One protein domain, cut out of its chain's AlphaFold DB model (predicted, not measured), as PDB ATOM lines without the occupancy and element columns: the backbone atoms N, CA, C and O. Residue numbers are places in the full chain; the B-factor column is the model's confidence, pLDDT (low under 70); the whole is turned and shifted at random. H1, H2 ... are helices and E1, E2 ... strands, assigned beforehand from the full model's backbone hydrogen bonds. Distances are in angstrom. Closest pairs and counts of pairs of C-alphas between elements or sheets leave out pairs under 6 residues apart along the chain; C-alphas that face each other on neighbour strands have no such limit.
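This is residues 41 to 107 and 115 to 177 of the 245 residues of an uncharacterized protein of Thamnocephalis sphaerospora (UniProt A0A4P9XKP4). The domain is one broad, twisted wall of seven antiparallel strands, E2 to E8, set side by side in chain order and curled. A short piece of chain with E1, paired with residues 54 to 55, lies over one face of this wall, the other face is bare, and H1 grazes the wall near E7 and E8. The printed part has 130 residues with one named helix and eight named strands, in the order H1 E1 E2 E3 E4 E5 E6 E7 E8, and its class is mostly strand. It is compact, with a radius of gyration of the C-alphas of 15.8 A, and its flat outline spans 47 by 39 by 21 A.

The sheet is made of E2, residues 68 to 74; E3, residues 80 to 87, 20.1 A long; E4, residues 92 to 100, 22.5 A; E5, residues 124 to 132, 23.2 A; E6, residues 139 to 148, 27.2 A; E7, residues 158 to 163; and E8, residues 166 to 171. E2 begins with C-alpha 68 at (-32.899, 4.208, 0.582), and E8 ends with C-alpha 171 at (-32.925, -24.695, 14.171). Before them come H1, residues 41 to 50, 14.4 A long, with C-alpha 41 at (-44.650, -19.953, 2.625), and E1, residues 61 to 64, 9.4 A.

E2 and E8 are the edge strands. E2 E3 E4 form a meander, each strand the antiparallel neighbour of the one before, and E5 E6 E7 E8 form another. In the hairpin of E2 and E3, N 71 and O 84 are 2.7 A apart, and in that of E3 and E4, N 83 and O 96 are 2.8 A apart, both within hydrogen-bond range. E4 and E5 are antiparallel at 169 degrees, with N 97 and O 128 within range at 2.8 A. Further hairpins are E5 and E6, with N 129 and O 143 at 2.8 A; E6 and E7, with N 146 and O 160 at 2.8 A; and E7 and E8, with N 161 and O 168 at 2.8 A. From edge to edge the strands' lines turn by 65 degrees. E1 pairs with no named strand, but its residues 61 to 62 pair antiparallel with residues 54 to 55. E1 is near E4, and the closest C-alphas of E1 and E3, those of Gln 64 and Phe 85, are 6.8 A apart. H1 is on the sheet but only grazes it, with its residues 46 to 50; its closest C-alphas to E7 are those of Tyr 50 and Thr 163, 7.2 A apart. In H1 every O i to N i+4 pair is within hydrogen-bond range.

The two C-alphas farthest apart, those of Pro 115 and Asp 135, are 47.5 A apart. Residues 108 to 114 are cut out, in the link from E4 to E5, and C-alphas 107 and 115 are 16.5 A apart across the cut. Of the links that are printed whole, none is long. The mean pLDDT of the printed part is 76.1; 40 residues are under 70, among them residues 41 to 51 and residues 172 to 177.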
ATOM      1  N   LYS A  41     -43.692 -21.063   2.578       38.97
ATOM      2  CA  LYS A  41     -44.650 -19.953   2.625       38.97
ATOM      3  C   LYS A  41     -45.123 -19.679   4.056       38.97
ATOM      4  O   LYS A  41     -45.095 -18.529   4.472       38.97
ATOM      5  N   ASP A  42     -45.424 -20.710   4.836       36.59
ATOM      6  CA  ASP A  42     -45.883 -20.566   6.220       36.59
ATOM      7  C   ASP A  42     -44.746 -20.124   7.158       36.59
ATOM      8  O   ASP A  42     -44.980 -19.381   8.106       36.59
ATOM      9  N   GLN A  43     -43.492 -20.494   6.869       39.25
ATOM     10  CA  GLN A  43     -42.321 -20.052   7.642       39.25
ATOM     11  C   GLN A  43     -41.918 -18.603   7.324       39.25
ATOM     12  O   GLN A  43     -41.619 -17.829   8.232       39.25
ATOM     13  N   LEU A  44     -41.935 -18.206   6.048       40.78
ATOM     14  CA  LEU A  44     -41.690 -16.826   5.616       40.78
ATOM     15  C   LEU A  44     -42.806 -15.886   6.084       40.78
ATOM     16  O   LEU A  44     -42.518 -14.762   6.495       40.78
ATOM     17  N   VAL A  45     -44.060 -16.348   6.058       41.62
ATOM     18  CA  VAL A  45     -45.202 -15.637   6.649       41.62
ATOM     19  C   VAL A  45     -45.004 -15.504   8.158       41.62
ATOM     20  O   VAL A  45     -45.042 -14.380   8.654       41.62
ATOM     21  N   ALA A  46     -44.652 -16.584   8.864       43.66
ATOM     22  CA  ALA A  46     -44.389 -16.528  10.300       43.66
ATOM     23  C   ALA A  46     -43.277 -15.524  10.649       43.66
ATOM     24  O   ALA A  46     -43.454 -14.707  11.544       43.66
ATOM     25  N   PHE A  47     -42.148 -15.486   9.930       48.97
ATOM     26  CA  PHE A  47     -41.088 -14.507  10.226       48.97
ATOM     27  C   PHE A  47     -41.439 -13.067   9.826       48.97
ATOM     28  O   PHE A  47     -41.033 -12.143  10.539       48.97
ATOM     29  N   ARG A  48     -42.239 -12.852   8.768       50.53
ATOM     30  CA  ARG A  48     -42.802 -11.524   8.448       50.53
ATOM     31  C   ARG A  48     -43.708 -10.998   9.560       50.53
ATOM     32  O   ARG A  48     -43.728  -9.787   9.783       50.53
ATOM     33  N   GLU A  49     -44.435 -11.879  10.248       50.81
ATOM     34  CA  GLU A  49     -45.241 -11.509  11.419       50.81
ATOM     35  C   GLU A  49     -44.361 -11.021  12.584       50.81
ATOM     36  O   GLU A  49     -44.759 -10.114  13.320       50.81
ATOM     37  N   TYR A  50     -43.130 -11.531  12.716       54.59
ATOM     38  CA  TYR A  50     -42.186 -11.090  13.751       54.59
ATOM     39  C   TYR A  50     -41.428  -9.810  13.384       54.59
ATOM     40  O   TYR A  50     -41.268  -8.932  14.240       54.59
ATOM     41  N   SER A  51     -40.940  -9.681  12.144       60.16
ATOM     42  CA  SER A  51     -40.179  -8.508  11.706       60.16
ATOM     43  C   SER A  51     -40.165  -8.339  10.187       60.16
ATOM     44  O   SER A  51     -39.950  -9.282   9.435       60.16
ATOM     45  N   ARG A  52     -40.298  -7.089   9.730       71.12
ATOM     46  CA  ARG A  52     -40.152  -6.706   8.312       71.12
ATOM     47  C   ARG A  52     -38.722  -6.293   7.942       71.12
ATOM     48  O   ARG A  52     -38.513  -5.719   6.880       71.12
ATOM     49  N   LEU A  53     -37.748  -6.507   8.829       74.00
ATOM     50  CA  LEU A  53     -36.385  -5.984   8.657       74.00
ATOM     51  C   LEU A  53     -35.434  -6.969   7.966       74.00
ATOM     52  O   LEU A  53     -34.384  -6.559   7.471       74.00
ATOM     53  N   PHE A  54     -35.776  -8.258   7.941       73.94
ATOM     54  CA  PHE A  54     -34.889  -9.311   7.454       73.94
ATOM     55  C   PHE A  54     -35.654 -10.553   6.978       73.94
ATOM     56  O   PHE A  54     -36.841 -10.712   7.250       73.94
ATOM     57  N   THR A  55     -34.939 -11.438   6.288       69.88
ATOM     58  CA  THR A  55     -35.342 -12.810   5.961       69.88
ATOM     59  C   THR A  55     -34.256 -13.786   6.414       69.88
ATOM     60  O   THR A  55     -33.124 -13.375   6.678       69.88
ATOM     61  N   ILE A  56     -34.595 -15.071   6.535       63.25
ATOM     62  CA  ILE A  56     -33.677 -16.108   7.027       63.25
ATOM     63  C   ILE A  56     -33.527 -17.296   6.062       63.25
ATOM     64  O   ILE A  56     -32.601 -18.090   6.225       63.25
ATOM     65  N   PHE A  57     -34.382 -17.429   5.043       56.47
ATOM     66  CA  PHE A  57     -34.393 -18.629   4.205       56.47
ATOM     67  C   PHE A  57     -34.010 -18.357   2.740       56.47
ATOM     68  O   PHE A  57     -34.615 -17.475   2.127       56.47
ATOM     69  N   PRO A  58     -33.049 -19.111   2.159       50.75
ATOM     70  CA  PRO A  58     -32.127 -20.065   2.807       50.75
ATOM     71  C   PRO A  58     -30.969 -19.384   3.569       50.75
ATOM     72  O   PRO A  58     -30.191 -20.056   4.247       50.75
ATOM     73  N   HIS A  59     -30.851 -18.056   3.475       63.94
ATOM     74  CA  HIS A  59     -29.796 -17.270   4.111       63.94
ATOM     75  C   HIS A  59     -30.368 -16.085   4.885       63.94
ATOM     76  O   HIS A  59     -31.442 -15.568   4.572       63.94
ATOM     77  N   PHE A  60     -29.600 -15.611   5.865       70.31
ATOM     78  CA  PHE A  60     -29.871 -14.329   6.495       70.31
ATOM     79  C   PHE A  60     -29.701 -13.196   5.474       70.31
ATOM     80  O   PHE A  60     -28.626 -13.023   4.888       70.31
ATOM     81  N   GLY A  61     -30.758 -12.411   5.281       76.19
ATOM     82  CA  GLY A  61     -30.745 -11.257   4.396       76.19
ATOM     83  C   GLY A  61     -31.466 -10.054   4.987       76.19
ATOM     84  O   GLY A  61     -32.434 -10.204   5.727       76.19
ATOM     85  N   LEU A  62     -30.998  -8.850   4.666       78.75
ATOM     86  CA  LEU A  62     -31.635  -7.597   5.077       78.75
ATOM     87  C   LEU A  62     -32.600  -7.103   4.007       78.75
ATOM     88  O   LEU A  62     -32.261  -7.099   2.823       78.75
ATOM     89  N   LEU A  63     -33.759  -6.603   4.427       78.69
ATOM     90  CA  LEU A  63     -34.693  -5.944   3.520       78.69
ATOM     91  C   LEU A  63     -34.361  -4.449   3.448       78.69
ATOM     92  O   LEU A  63     -34.496  -3.724   4.430       78.69
ATOM     93  N   GLN A  64     -33.903  -3.992   2.284       82.75
ATOM     94  CA  GLN A  64     -33.629  -2.590   1.996       82.75
ATOM     95  C   GLN A  64     -34.945  -1.810   1.932       82.75
ATOM     96  O   GLN A  64     -35.754  -2.076   1.036       82.75
ATOM     97  N   PRO A  65     -35.164  -0.821   2.819       83.44
ATOM     98  CA  PRO A  65     -36.349   0.018   2.754       83.44
ATOM     99  C   PRO A  65     -36.392   0.809   1.442       83.44
ATOM    100  O   PRO A  65     -35.357   1.202   0.894       83.44
ATOM    101  N   GLU A  66     -37.594   1.049   0.933       82.69
ATOM    102  CA  GLU A  66     -37.792   1.758  -0.330       82.69
ATOM    103  C   GLU A  66     -37.202   3.178  -0.294       82.69
ATOM    104  O   GLU A  66     -37.235   3.860   0.731       82.69
ATOM    105  N   GLY A  67     -36.620   3.618  -1.414       82.88
ATOM    106  CA  GLY A  67     -36.037   4.959  -1.536       82.88
ATOM    107  C   GLY A  67     -34.768   5.189  -0.704       82.88
ATOM    108  O   GLY A  67     -34.354   6.336  -0.527       82.88
ATOM    109  N   THR A  68     -34.149   4.124  -0.186       87.50
ATOM    110  CA  THR A  68     -32.899   4.208   0.582       87.50
ATOM    111  C   THR A  68     -31.699   3.690  -0.194       87.50
ATOM    112  O   THR A  68     -31.850   2.943  -1.158       87.50
ATOM    113  N   GLN A  69     -30.497   4.049   0.254       86.38
ATOM    114  CA  GLN A  69     -29.232   3.497  -0.227       86.38
ATOM    115  C   GLN A  69     -28.436   2.866   0.925       86.38
ATOM    116  O   GLN A  69     -28.378   3.451   2.012       86.38
ATOM    117  N   PRO A  70     -27.812   1.691   0.722       88.81
ATOM    118  CA  PRO A  70     -26.983   1.061   1.739       88.81
ATOM    119  C   PRO A  70     -25.611   1.742   1.845       88.81
ATOM    120  O   PRO A  70     -24.903   1.920   0.857       88.81
ATOM    121  N   VAL A  71     -25.201   2.047   3.073       89.06
ATOM    122  CA  VAL A  71     -23.872   2.544   3.434       89.06
ATOM    123  C   VAL A  71     -23.207   1.517   4.341       89.06
ATOM    124  O   VAL A  71     -23.655   1.278   5.466       89.06
ATOM    125  N   TYR A  72     -22.132   0.913   3.847       89.62
ATOM    126  CA  TYR A  72     -21.420  -0.164   4.525       89.62
ATOM    127  C   TYR A  72     -20.363   0.382   5.479       89.62
ATOM    128  O   TYR A  72     -19.669   1.357   5.193       89.62
ATOM    129  N   LYS A  73     -20.220  -0.285   6.620       89.75
ATOM    130  CA  LYS A  73     -19.142  -0.074   7.579       89.75
ATOM    131  C   LYS A  73     -18.403  -1.385   7.743       89.75
ATOM    132  O   LYS A  73     -19.021  -2.390   8.089       89.75
ATOM    133  N   ASN A  74     -17.087  -1.339   7.580       89.00
ATOM    134  CA  ASN A  74     -16.230  -2.501   7.769       89.00
ATOM    135  C   ASN A  74     -15.493  -2.435   9.116       89.00
ATOM    136  O   ASN A  74     -15.328  -1.358   9.705       89.00
ATOM    137  N   ASP A  75     -15.103  -3.588   9.646       86.12
ATOM    138  CA  ASP A  75     -14.169  -3.681  10.766       86.12
ATOM    139  C   ASP A  75     -12.704  -3.722  10.306       86.12
ATOM    140  O   ASP A  75     -12.397  -3.577   9.123       86.12
ATOM    141  N   THR A  76     -11.790  -3.896  11.261       88.06
ATOM    142  CA  THR A  76     -10.341  -3.962  11.019       88.06
ATOM    143  C   THR A  76      -9.913  -5.175  10.194       88.06
ATOM    144  O   THR A  76      -8.801  -5.184   9.682       88.06
ATOM    145  N   HIS A  77     -10.779  -6.178  10.048       83.94
ATOM    146  CA  HIS A  77     -10.546  -7.376   9.245       83.94
ATOM    147  C   HIS A  77     -11.242  -7.287   7.877       83.94
ATOM    148  O   HIS A  77     -11.295  -8.273   7.148       83.94
ATOM    149  N   GLY A  78     -11.808  -6.125   7.524       84.38
ATOM    150  CA  GLY A  78     -12.513  -5.918   6.260       84.38
ATOM    151  C   GLY A  78     -13.903  -6.558   6.196       84.38
ATOM    152  O   GLY A  78     -14.535  -6.515   5.141       84.38
ATOM    153  N   ARG A  79     -14.413  -7.118   7.301       84.94
ATOM    154  CA  ARG A  79     -15.761  -7.704   7.369       84.94
ATOM    155  C   ARG A  79     -16.795  -6.595   7.534       84.94
ATOM    156  O   ARG A  79     -16.523  -5.591   8.194       84.94
ATOM    157  N   VAL A  80     -17.999  -6.777   6.993       85.62
ATOM    158  CA  VAL A  80     -19.094  -5.805   7.141       85.62
ATOM    159  C   VAL A  80     -19.607  -5.820   8.583       85.62
ATOM    160  O   VAL A  80     -20.406  -6.665   8.956       85.62
ATOM    161  N   LYS A  81     -19.197  -4.856   9.410       89.94
ATOM    162  CA  LYS A  81     -19.674  -4.713  10.800       89.94
ATOM    163  C   LYS A  81     -21.000  -3.970  10.923       89.94
ATOM    164  O   LYS A  81     -21.601  -3.938  11.995       89.94
ATOM    165  N   GLY A  82     -21.447  -3.315   9.857       89.81
ATOM    166  CA  GLY A  82     -22.758  -2.690   9.842       89.81
ATOM    167  C   GLY A  82     -23.156  -2.117   8.494       89.81
ATOM    168  O   GLY A  82     -22.315  -1.830   7.644       89.81
ATOM    169  N   ILE A  83     -24.460  -1.944   8.318       91.50
ATOM    170  CA  ILE A  83     -25.092  -1.397   7.122       91.50
ATOM    171  C   ILE A  83     -26.119  -0.366   7.581       91.50
ATOM    172  O   ILE A  83     -27.015  -0.676   8.364       91.50
ATOM    173  N   ASN A  84     -25.996   0.860   7.092       92.69
ATOM    174  CA  ASN A  84     -27.004   1.895   7.276       92.69
ATOM    175  C   ASN A  84     -27.768   2.074   5.966       92.69
ATOM    176  O   ASN A  84     -27.160   2.410   4.959       92.69
ATOM    177  N   PHE A  85     -29.084   1.923   5.980       90.19
ATOM    178  CA  PHE A  85     -29.938   2.321   4.867       90.19
ATOM    179  C   PHE A  85     -30.354   3.770   5.054       90.19
ATOM    180  O   PHE A  85     -31.049   4.108   6.016       90.19
ATOM    181  N   VAL A  86     -29.878   4.627   4.159       91.31
ATOM    182  CA  VAL A  86     -29.991   6.080   4.256       91.31
ATOM    183  C   VAL A  86     -31.000   6.581   3.231       91.31
ATOM    184  O   VAL A  86     -30.930   6.200   2.066       91.31
ATOM    185  N   SER A  87     -31.956   7.403   3.661       92.56
ATOM    186  CA  SER A  87     -32.949   8.031   2.785       92.56
ATOM    187  C   SER A  87     -32.325   9.117   1.905       92.56
ATOM    188  O   SER A  87     -31.193   9.554   2.122       92.56
ATOM    189  N   THR A  88     -33.097   9.635   0.950       89.75
ATOM    190  CA  THR A  88     -32.703  10.784   0.111       89.75
ATOM    191  C   THR A  88     -32.363  12.046   0.909       89.75
ATOM    192  O   THR A  88     -31.659  12.916   0.408       89.75
ATOM    193  N   LYS A  89     -32.814  12.140   2.167       92.50
ATOM    194  CA  LYS A  89     -32.504  13.242   3.091       92.50
ATOM    195  C   LYS A  89     -31.194  13.036   3.863       92.50
ATOM    196  O   LYS A  89     -30.891  13.815   4.759       92.50
ATOM    197  N   GLY A  90     -30.443  11.974   3.573       91.12
ATOM    198  CA  GLY A  90     -29.196  11.662   4.274       91.12
ATOM    199  C   GLY A  90     -29.398  11.052   5.664       91.12
ATOM    200  O   GLY A  90     -28.443  10.961   6.434       91.12
ATOM    201  N   VAL A  91     -30.614  10.605   6.000       93.88
ATOM    202  CA  VAL A  91     -30.923  10.063   7.328       93.88
ATOM    203  C   VAL A  91     -31.078   8.545   7.299       93.88
ATOM    204  O   VAL A  91     -31.718   7.992   6.410       93.88
ATOM    205  N   ALA A  92     -30.495   7.854   8.281       90.88
ATOM    206  CA  ALA A  92     -30.589   6.401   8.395       90.88
ATOM    207  C   ALA A  92     -31.968   5.959   8.909       90.88
ATOM    208  O   ALA A  92     -32.327   6.266  10.044       90.88
ATOM    209  N   VAL A  93     -32.687   5.180   8.101       92.62
ATOM    210  CA  VAL A  93     -34.021   4.642   8.427       92.62
ATOM    211  C   VAL A  93     -33.984   3.159   8.811       92.62
ATOM    212  O   VAL A  93     -34.896   2.661   9.458       92.62
ATOM    213  N   LEU A  94     -32.902   2.450   8.480       91.56
ATOM    214  CA  LEU A  94     -32.591   1.124   9.015       91.56
ATOM    215  C   LEU A  94     -31.090   1.034   9.283       91.56
ATOM    216  O   LEU A  94     -30.272   1.413   8.446       91.56
ATOM    217  N   LYS A  95     -30.722   0.540  10.461       93.06
ATOM    218  CA  LYS A  95     -29.338   0.256  10.842       93.06
ATOM    219  C   LYS A  95     -29.226  -1.218  11.187       93.06
ATOM    220  O   LYS A  95     -29.929  -1.686  12.078       93.06
ATOM    221  N   ALA A  96     -28.338  -1.918  10.501       93.06
ATOM    222  CA  ALA A  96     -27.912  -3.261  10.841       93.06
ATOM    223  C   ALA A  96     -26.488  -3.202  11.394       93.06
ATOM    224  O   ALA A  96     -25.618  -2.559  10.809       93.06
ATOM    225  N   GLN A  97     -26.250  -3.865  12.515       93.12
ATOM    226  CA  GLN A  97     -24.934  -4.021  13.119       93.12
ATOM    227  C   GLN A  97     -24.646  -5.504  13.307       93.12
ATOM    228  O   GLN A  97     -25.528  -6.252  13.722       93.12
ATOM    229  N   PHE A  98     -23.415  -5.905  13.015       91.50
ATOM    230  CA  PHE A  98     -22.970  -7.287  13.070       91.50
ATOM    231  C   PHE A  98     -21.810  -7.422  14.043       91.50
ATOM    232  O   PHE A  98     -20.814  -6.701  13.948       91.50
ATOM    233  N   GLU A  99     -21.943  -8.362  14.967       90.56
ATOM    234  CA  GLU A  99     -20.862  -8.792  15.840       90.56
ATOM    235  C   GLU A  99     -20.416 -10.172  15.394       90.56
ATOM    236  O   GLU A  99     -21.212 -11.105  15.344       90.56
ATOM    237  N   TYR A 100     -19.139 -10.289  15.056       88.50
ATOM    238  CA  TYR A 100     -18.535 -11.539  14.627       88.50
ATOM    239  C   TYR A 100     -17.920 -12.273  15.813       88.50
ATOM    240  O   TYR A 100     -17.517 -11.648  16.799       88.50
ATOM    241  N   ARG A 101     -17.773 -13.594  15.698       83.62
ATOM    242  CA  ARG A 101     -16.938 -14.345  16.636       83.62
ATOM    243  C   ARG A 101     -15.512 -13.764  16.650       83.62
ATOM    244  O   ARG A 101     -14.998 -13.329  15.608       83.62
ATOM    245  N   PRO A 102     -14.874 -13.713  17.832       80.19
ATOM    246  CA  PRO A 102     -13.519 -13.202  17.950       80.19
ATOM    247  C   PRO A 102     -12.556 -14.076  17.146       80.19
ATOM    248  O   PRO A 102     -12.721 -15.292  17.069       80.19
ATOM    249  N   VAL A 103     -11.532 -13.452  16.565       70.56
ATOM    250  CA  VAL A 103     -10.410 -14.190  15.980       70.56
ATOM    251  C   VAL A 103      -9.659 -14.848  17.141       70.56
ATOM    252  O   VAL A 103      -9.206 -14.128  18.033       70.56
ATOM    253  N   PRO A 104      -9.545 -16.185  17.198       69.50
ATOM    254  CA  PRO A 104      -8.775 -16.823  18.252       69.50
ATOM    255  C   PRO A 104      -7.300 -16.419  18.133       69.50
ATOM    256  O   PRO A 104      -6.716 -16.482  17.053       69.50
ATOM    257  N   ASN A 105      -6.686 -16.033  19.256       61.44
ATOM    258  CA  ASN A 105      -5.271 -15.632  19.309       61.44
ATOM    259  C   ASN A 105      -4.307 -16.794  19.015       61.44
ATOM    260  O   ASN A 105      -3.131 -16.571  18.740       61.44
ATOM    261  N   THR A 106      -4.792 -18.034  19.082       62.12
ATOM    262  CA  THR A 106      -4.027 -19.239  18.779       62.12
ATOM    263  C   THR A 106      -4.729 -20.033  17.676       62.12
ATOM    264  O   THR A 106      -5.899 -20.397  17.830       62.12
ATOM    265  N   PRO A 107      -4.045 -20.327  16.555       63.19
ATOM    266  CA  PRO A 107      -4.582 -21.218  15.540       63.19
ATOM    267  C   PRO A 107      -4.864 -22.579  16.174       63.19
ATOM    268  O   PRO A 107      -3.947 -23.257  16.643       63.19
ATOM    269  N   PRO A 115     -13.258 -30.799   5.893       57.50
ATOM    270  CA  PRO A 115     -13.633 -29.898   4.805       57.50
ATOM    271  C   PRO A 115     -13.465 -28.427   5.219       57.50
ATOM    272  O   PRO A 115     -13.332 -28.129   6.414       57.50
ATOM    273  N   PRO A 116     -13.417 -27.493   4.250       55.09
ATOM    274  CA  PRO A 116     -13.202 -26.082   4.535       55.09
ATOM    275  C   PRO A 116     -14.344 -25.529   5.396       55.09
ATOM    276  O   PRO A 116     -15.384 -25.112   4.904       55.09
ATOM    277  N   LEU A 117     -14.129 -25.516   6.710       63.22
ATOM    278  CA  LEU A 117     -14.974 -24.809   7.661       63.22
ATOM    279  C   LEU A 117     -14.881 -23.313   7.362       63.22
ATOM    280  O   LEU A 117     -13.767 -22.773   7.267       63.22
ATOM    281  N   VAL A 118     -16.046 -22.660   7.273       60.97
ATOM    282  CA  VAL A 118     -16.166 -21.200   7.360       60.97
ATOM    283  C   VAL A 118     -15.284 -20.752   8.527       60.97
ATOM    284  O   VAL A 118     -15.463 -21.268   9.638       60.97
ATOM    285  N   PRO A 119     -14.280 -19.884   8.302       68.56
ATOM    286  CA  PRO A 119     -13.391 -19.480   9.374       68.56
ATOM    287  C   PRO A 119     -14.210 -18.972  10.561       68.56
ATOM    288  O   PRO A 119     -15.089 -18.142  10.382       68.56
ATOM    289  N   GLU A 120     -13.935 -19.448  11.781       70.94
ATOM    290  CA  GLU A 120     -14.759 -19.082  12.948       70.94
ATOM    291  C   GLU A 120     -14.921 -17.562  13.072       70.94
ATOM    292  O   GLU A 120     -15.991 -17.076  13.401       70.94
ATOM    293  N   HIS A 121     -13.892 -16.797  12.715       69.81
ATOM    294  CA  HIS A 121     -13.945 -15.345  12.740       69.81
ATOM    295  C   HIS A 121     -14.854 -14.719  11.668       69.81
ATOM    296  O   HIS A 121     -15.264 -13.582  11.835       69.81
ATOM    297  N   THR A 122     -15.214 -15.372  10.569       77.62
ATOM    298  CA  THR A 122     -16.182 -14.801   9.609       77.62
ATOM    299  C   THR A 122     -17.634 -15.063  10.015       77.62
ATOM    300  O   THR A 122     -18.547 -14.491   9.424       77.62
ATOM    301  N   GLN A 123     -17.862 -15.843  11.077       83.00
ATOM    302  CA  GLN A 123     -19.188 -16.166  11.597       83.00
ATOM    303  C   GLN A 123     -19.786 -14.993  12.385       83.00
ATOM    304  O   GLN A 123     -19.181 -14.489  13.339       83.00
ATOM    305  N   ILE A 124     -20.992 -14.569  12.006       87.00
ATOM    306  CA  ILE A 124     -21.766 -13.538  12.706       87.00
ATOM    307  C   ILE A 124     -22.352 -14.164  13.970       87.00
ATOM    308  O   ILE A 124     -23.194 -15.043  13.895       87.00
ATOM    309  N   LEU A 125     -21.952 -13.704  15.148       88.31
ATOM    310  CA  LEU A 125     -22.534 -14.142  16.414       88.31
ATOM    311  C   LEU A 125     -23.880 -13.452  16.675       88.31
ATOM    312  O   LEU A 125     -24.848 -14.101  17.079       88.31
ATOM    313  N   TYR A 126     -23.939 -12.145  16.408       90.81
ATOM    314  CA  TYR A 126     -25.133 -11.332  16.616       90.81
ATOM    315  C   TYR A 126     -25.390 -10.388  15.442       90.81
ATOM    316  O   TYR A 126     -24.464  -9.763  14.923       90.81
ATOM    317  N   ALA A 127     -26.660 -10.231  15.073       90.88
ATOM    318  CA  ALA A 127     -27.131  -9.142  14.231       90.88
ATOM    319  C   ALA A 127     -28.143  -8.289  15.004       90.88
ATOM    320  O   ALA A 127     -29.106  -8.803  15.573       90.88
ATOM    321  N   ILE A 128     -27.924  -6.977  15.025       91.00
ATOM    322  CA  ILE A 128     -28.787  -6.001  15.692       91.00
ATOM    323  C   ILE A 128     -29.366  -5.088  14.624       91.00
ATOM    324  O   ILE A 128     -28.638  -4.332  13.982       91.00
ATOM    325  N   LEU A 129     -30.678  -5.151  14.443       92.19
ATOM    326  CA  LEU A 129     -31.422  -4.372  13.464       92.19
ATOM    327  C   LEU A 129     -32.256  -3.323  14.191       92.19
ATOM    328  O   LEU A 129     -32.942  -3.640  15.160       92.19
ATOM    329  N   ARG A 130     -32.200  -2.076  13.729       90.25
ATOM    330  CA  ARG A 130     -32.975  -0.952  14.269       90.25
ATOM    331  C   ARG A 130     -33.598  -0.172  13.126       90.25
ATOM    332  O   ARG A 130     -32.868   0.380  12.302       90.25
ATOM    333  N   ALA A 131     -34.919  -0.125  13.091       89.88
ATOM    334  CA  ALA A 131     -35.677   0.666  12.138       89.88
ATOM    335  C   ALA A 131     -36.114   1.980  12.773       89.88
ATOM    336  O   ALA A 131     -36.508   2.016  13.938       89.88
ATOM    337  N   TYR A 132     -36.061   3.046  11.992       87.44
ATOM    338  CA  TYR A 132     -36.428   4.392  12.398       87.44
ATOM    339  C   TYR A 132     -37.519   4.939  11.478       87.44
ATOM    340  O   TYR A 132     -37.739   4.421  10.381       87.44
ATOM    341  N   SER A 133     -38.200   5.991  11.920       87.19
ATOM    342  CA  SER A 133     -39.090   6.787  11.076       87.19
ATOM    343  C   SER A 133     -38.350   7.346   9.855       87.19
ATOM    344  O   SER A 133     -37.121   7.378   9.811       87.19
ATOM    345  N   GLY A 134     -39.086   7.778   8.824       81.56
ATOM    346  CA  GLY A 134     -38.486   8.239   7.560       81.56
ATOM    347  C   GLY A 134     -37.573   9.470   7.694       81.56
ATOM    348  O   GLY A 134     -36.737   9.732   6.830       81.56
ATOM    349  N   ASP A 135     -37.712  10.207   8.794       87.81
ATOM    350  CA  ASP A 135     -36.863  11.320   9.224       87.81
ATOM    351  C   ASP A 135     -35.735  10.899  10.190       87.81
ATOM    352  O   ASP A 135     -34.993  11.749  10.667       87.81
ATOM    353  N   GLY A 136     -35.610   9.599  10.481       80.56
ATOM    354  CA  GLY A 136     -34.648   8.979  11.396       80.56
ATOM    355  C   GLY A 136     -34.803   9.320  12.870       80.56
ATOM    356  O   GLY A 136     -33.883   9.037  13.637       80.56
ATOM    357  N   GLY A 137     -35.916   9.942  13.261       87.44
ATOM    358  CA  GLY A 137     -36.166  10.378  14.629       87.44
ATOM    359  C   GLY A 137     -36.477   9.215  15.569       87.44
ATOM    360  O   GLY A 137     -35.631   8.785  16.357       87.44
ATOM    361  N   SER A 138     -37.710   8.712  15.518       87.00
ATOM    362  CA  SER A 138     -38.181   7.676  16.437       87.00
ATOM    363  C   SER A 138     -37.793   6.280  15.955       87.00
ATOM    364  O   SER A 138     -37.834   5.977  14.765       87.00
ATOM    365  N   MET A 139     -37.406   5.407  16.888       87.88
ATOM    366  CA  MET A 139     -37.191   3.991  16.589       87.88
ATOM    367  C   MET A 139     -38.552   3.297  16.495       87.88
ATOM    368  O   MET A 139     -39.315   3.306  17.457       87.88
ATOM    369  N   LEU A 140     -38.850   2.713  15.335       84.62
ATOM    370  CA  LEU A 140     -40.133   2.069  15.046       84.62
ATOM    371  C   LEU A 140     -40.131   0.581  15.389       84.62
ATOM    372  O   LEU A 140     -41.150   0.039  15.808       84.62
ATOM    373  N   ASP A 141     -38.999  -0.090  15.173       83.25
ATOM    374  CA  ASP A 141     -38.861  -1.527  15.397       83.25
ATOM    375  C   ASP A 141     -37.393  -1.876  15.670       83.25
ATOM    376  O   ASP A 141     -36.474  -1.146  15.278       83.25
ATOM    377  N   TYR A 142     -37.164  -3.010  16.323       87.25
ATOM    378  CA  TYR A 142     -35.834  -3.583  16.453       87.25
ATOM    379  C   TYR A 142     -35.893  -5.110  16.439       87.25
ATOM    380  O   TYR A 142     -36.846  -5.727  16.915       87.25
ATOM    381  N   ALA A 143     -34.834  -5.724  15.924       84.44
ATOM    382  CA  ALA A 143     -34.636  -7.161  16.004       84.44
ATOM    383  C   ALA A 143     -33.212  -7.458  16.466       84.44
ATOM    384  O   ALA A 143     -32.243  -6.917  15.940       84.44
ATOM    385  N   TYR A 144     -33.097  -8.324  17.461       86.12
ATOM    386  CA  TYR A 144     -31.844  -8.898  17.917       86.12
ATOM    387  C   TYR A 144     -31.805 -10.360  17.493       86.12
ATOM    388  O   TYR A 144     -32.687 -11.133  17.857       86.12
ATOM    389  N   ILE A 145     -30.799 -10.733  16.717       87.62
ATOM    390  CA  ILE A 145     -30.668 -12.067  16.147       87.62
ATOM    391  C   ILE A 145     -29.366 -12.657  16.657       87.62
ATOM    392  O   ILE A 145     -28.303 -12.066  16.486       87.62
ATOM    393  N   ARG A 146     -29.452 -13.824  17.285       88.62
ATOM    394  CA  ARG A 146     -28.307 -14.604  17.743       88.62
ATOM    395  C   ARG A 146     -28.172 -15.842  16.881       88.62
ATOM    396  O   ARG A 146     -29.131 -16.601  16.765       88.62
ATOM    397  N   PHE A 147     -26.971 -16.065  16.370       87.81
ATOM    398  CA  PHE A 147     -26.615 -17.269  15.637       87.81
ATOM    399  C   PHE A 147     -25.811 -18.194  16.549       87.81
ATOM    400  O   PHE A 147     -24.863 -17.784  17.227       87.81
ATOM    401  N   SER A 148     -26.206 -19.456  16.572       86.50
ATOM    402  CA  SER A 148     -25.478 -20.547  17.201       86.50
ATOM    403  C   SER A 148     -24.931 -21.437  16.101       86.50
ATOM    404  O   SER A 148     -25.622 -21.699  15.124       86.50
ATOM    405  N   TYR A 149     -23.701 -21.903  16.262       82.31
ATOM    406  CA  TYR A 149     -23.029 -22.767  15.300       82.31
ATOM    407  C   TYR A 149     -22.634 -24.039  16.025       82.31
ATOM    408  O   TYR A 149     -21.996 -23.947  17.082       82.31
ATOM    409  N   ASP A 150     -22.955 -25.185  15.437       73.50
ATOM    410  CA  ASP A 150     -22.242 -26.410  15.739       73.50
ATOM    411  C   ASP A 150     -20.903 -26.361  14.987       73.50
ATOM    412  O   ASP A 150     -20.706 -25.579  14.056       73.50
ATOM    413  N   ASN A 151     -19.914 -27.140  15.411       63.66
ATOM    414  CA  ASN A 151     -18.591 -27.132  14.775       63.66
ATOM    415  C   ASN A 151     -18.597 -27.816  13.387       63.66
ATOM    416  O   ASN A 151     -17.580 -28.380  12.982       63.66
ATOM    417  N   ARG A 152     -19.744 -27.856  12.698       60.41
ATOM    418  CA  ARG A 152     -19.929 -28.494  11.393       60.41
ATOM    419  C   ARG A 152     -19.930 -27.430  10.294       60.41
ATOM    420  O   ARG A 152     -19.883 -26.236  10.562       60.41
ATOM    421  N   GLU A 153     -19.964 -27.859   9.034       62.03
ATOM    422  CA  GLU A 153     -19.917 -26.985   7.840       62.03
ATOM    423  C   GLU A 153     -21.163 -26.089   7.668       62.03
ATOM    424  O   GLU A 153     -21.356 -25.454   6.629       62.03
ATOM    425  N   SER A 154     -22.041 -26.056   8.665       63.16
ATOM    426  CA  SER A 154     -23.279 -25.314   8.604       63.16
ATOM    427  C   SER A 154     -23.050 -23.801   8.771       63.16
ATOM    428  O   SER A 154     -22.237 -23.380   9.599       63.16
ATOM    429  N   PRO A 155     -23.805 -22.951   8.045       64.75
ATOM    430  CA  PRO A 155     -23.811 -21.508   8.270       64.75
ATOM    431  C   PRO A 155     -24.391 -21.083   9.624       64.75
ATOM    432  O   PRO A 155     -24.201 -19.929   9.994       64.75
ATOM    433  N   TYR A 156     -25.132 -21.954  10.315       73.62
ATOM    434  CA  TYR A 156     -25.560 -21.851  11.717       73.62
ATOM    435  C   TYR A 156     -26.323 -23.138  12.087       73.62
ATOM    436  O   TYR A 156     -27.076 -23.665  11.279       73.62
ATOM    437  N   GLU A 157     -26.202 -23.628  13.317       80.75
ATOM    438  CA  GLU A 157     -27.011 -24.734  13.857       80.75
ATOM    439  C   GLU A 157     -28.415 -24.260  14.242       80.75
ATOM    440  O   GLU A 157     -29.419 -24.924  13.986       80.75
ATOM    441  N   SER A 158     -28.499 -23.097  14.883       79.75
ATOM    442  CA  SER A 158     -29.766 -22.510  15.303       79.75
ATOM    443  C   SER A 158     -29.680 -20.998  15.343       79.75
ATOM    444  O   SER A 158     -28.602 -20.410  15.443       79.75
ATOM    445  N   LEU A 159     -30.838 -20.358  15.262       82.44
ATOM    446  CA  LEU A 159     -30.965 -18.922  15.406       82.44
ATOM    447  C   LEU A 159     -32.083 -18.576  16.384       82.44
ATOM    448  O   LEU A 159     -33.123 -19.235  16.453       82.44
ATOM    449  N   ALA A 160     -31.861 -17.511  17.141       80.44
ATOM    450  CA  ALA A 160     -32.849 -16.932  18.031       80.44
ATOM    451  C   ALA A 160     -33.071 -15.474  17.643       80.44
ATOM    452  O   ALA A 160     -32.116 -14.705  17.576       80.44
ATOM    453  N   VAL A 161     -34.323 -15.101  17.412       79.81
ATOM    454  CA  VAL A 161     -34.748 -13.729  17.136       79.81
ATOM    455  C   VAL A 161     -35.495 -13.212  18.356       79.81
ATOM    456  O   VAL A 161     -36.447 -13.845  18.797       79.81
ATOM    457  N   SER A 162     -35.113 -12.046  18.859       76.50
ATOM    458  CA  SER A 162     -35.850 -11.295  19.873       76.50
ATOM    459  C   SER A 162     -36.248  -9.931  19.318       76.50
ATOM    460  O   SER A 162     -35.405  -9.186  18.821       76.50
ATOM    461  N   THR A 163     -37.528  -9.599  19.422       77.81
ATOM    462  CA  THR A 163     -38.113  -8.308  19.033       77.81
ATOM    463  C   THR A 163     -38.955  -7.774  20.202       77.81
ATOM    464  O   THR A 163     -39.216  -8.521  21.150       77.81
ATOM    465  N   PRO A 164     -39.449  -6.519  20.168       74.75
ATOM    466  CA  PRO A 164     -40.429  -6.052  21.154       74.75
ATOM    467  C   PRO A 164     -41.683  -6.934  21.254       74.75
ATOM    468  O   PRO A 164     -42.357  -6.921  22.278       74.75
ATOM    469  N   ARG A 165     -42.017  -7.665  20.180       70.12
ATOM    470  CA  ARG A 165     -43.231  -8.488  20.076       70.12
ATOM    471  C   ARG A 165     -43.049  -9.894  20.651       70.12
ATOM    472  O   ARG A 165     -44.033 -10.604  20.814       70.12
ATOM    473  N   GLY A 166     -41.815 -10.305  20.949       66.94
ATOM    474  CA  GLY A 166     -41.517 -11.612  21.526       66.94
ATOM    475  C   GLY A 166     -40.214 -12.213  21.014       66.94
ATOM    476  O   GLY A 166     -39.391 -11.550  20.381       66.94
ATOM    477  N   THR A 167     -40.032 -13.500  21.293       73.56
ATOM    478  CA  THR A 167     -38.844 -14.256  20.891       73.56
ATOM    479  C   THR A 167     -39.253 -15.481  20.088       73.56
ATOM    480  O   THR A 167     -40.121 -16.239  20.511       73.56
ATOM    481  N   ALA A 168     -38.577 -15.706  18.966       68.44
ATOM    482  CA  ALA A 168     -38.697 -16.902  18.146       68.44
ATOM    483  C   ALA A 168     -37.343 -17.611  18.066       68.44
ATOM    484  O   ALA A 168     -36.283 -16.982  18.114       68.44
ATOM    485  N   ARG A 169     -37.362 -18.938  17.946       72.69
ATOM    486  CA  ARG A 169     -36.160 -19.744  17.724       72.69
ATOM    487  C   ARG A 169     -36.441 -20.746  16.627       72.69
ATOM    488  O   ARG A 169     -37.508 -21.351  16.616       72.69
ATOM    489  N   THR A 170     -35.476 -20.941  15.746       68.75
ATOM    490  CA  THR A 170     -35.505 -22.052  14.801       68.75
ATOM    491  C   THR A 170     -34.135 -22.689  14.741       68.75
ATOM    492  O   THR A 170     -33.107 -22.018  14.848       68.75
ATOM    493  N   ASN A 171     -34.130 -24.000  14.574       70.38
ATOM    494  CA  ASN A 171     -32.925 -24.695  14.171       70.38
ATOM    495  C   ASN A 171     -32.777 -24.535  12.663       70.38
ATOM    496  O   ASN A 171     -33.758 -24.287  11.950       70.38
ATOM    497  N   GLN A 172     -31.554 -24.677  12.178       67.38
ATOM    498  CA  GLN A 172     -31.354 -24.900  10.765       67.38
ATOM    499  C   GLN A 172     -32.160 -26.139  10.351       67.38
ATOM    500  O   GLN A 172     -32.218 -27.115  11.112       67.38
ATOM    501  N   PRO A 173     -32.778 -26.133   9.160       57.28
ATOM    502  CA  PRO A 173     -33.322 -27.355   8.596       57.28
ATOM    503  C   PRO A 173     -32.219 -28.423   8.596       57.28
ATOM    504  O   PRO A 173     -31.199 -28.250   7.929       57.28
ATOM    505  N   GLN A 174     -32.410 -29.516   9.350       50.03
ATOM    506  CA  GLN A 174     -31.440 -30.622   9.499       50.03
ATOM    507  C   GLN A 174     -31.065 -31.292   8.160       50.03
ATOM    508  O   GLN A 174     -30.206 -32.166   8.100       50.03
ATOM    509  N   THR A 175     -31.725 -30.887   7.086       49.22
ATOM    510  CA  THR A 175     -31.822 -31.550   5.799       49.22
ATOM    511  C   THR A 175     -31.049 -30.874   4.666       49.22
ATOM    512  O   THR A 175     -31.037 -31.402   3.562       49.22
ATOM    513  N   LEU A 176     -30.340 -29.764   4.905       46.47
ATOM    514  CA  LEU A 176     -29.484 -29.138   3.876       46.47
ATOM    515  C   LEU A 176     -28.252 -29.984   3.485       46.47
ATOM    516  O   LEU A 176     -27.560 -29.655   2.523       46.47
ATOM    517  N   TYR A 177     -27.990 -31.092   4.186       40.56
ATOM    518  CA  TYR A 177     -26.957 -32.060   3.823       40.56
ATOM    519  C   TYR A 177     -27.531 -33.172   2.928       40.56
ATOM    520  O   TYR A 177     -28.002 -34.198   3.410       40.56
TER     521      TYR A 177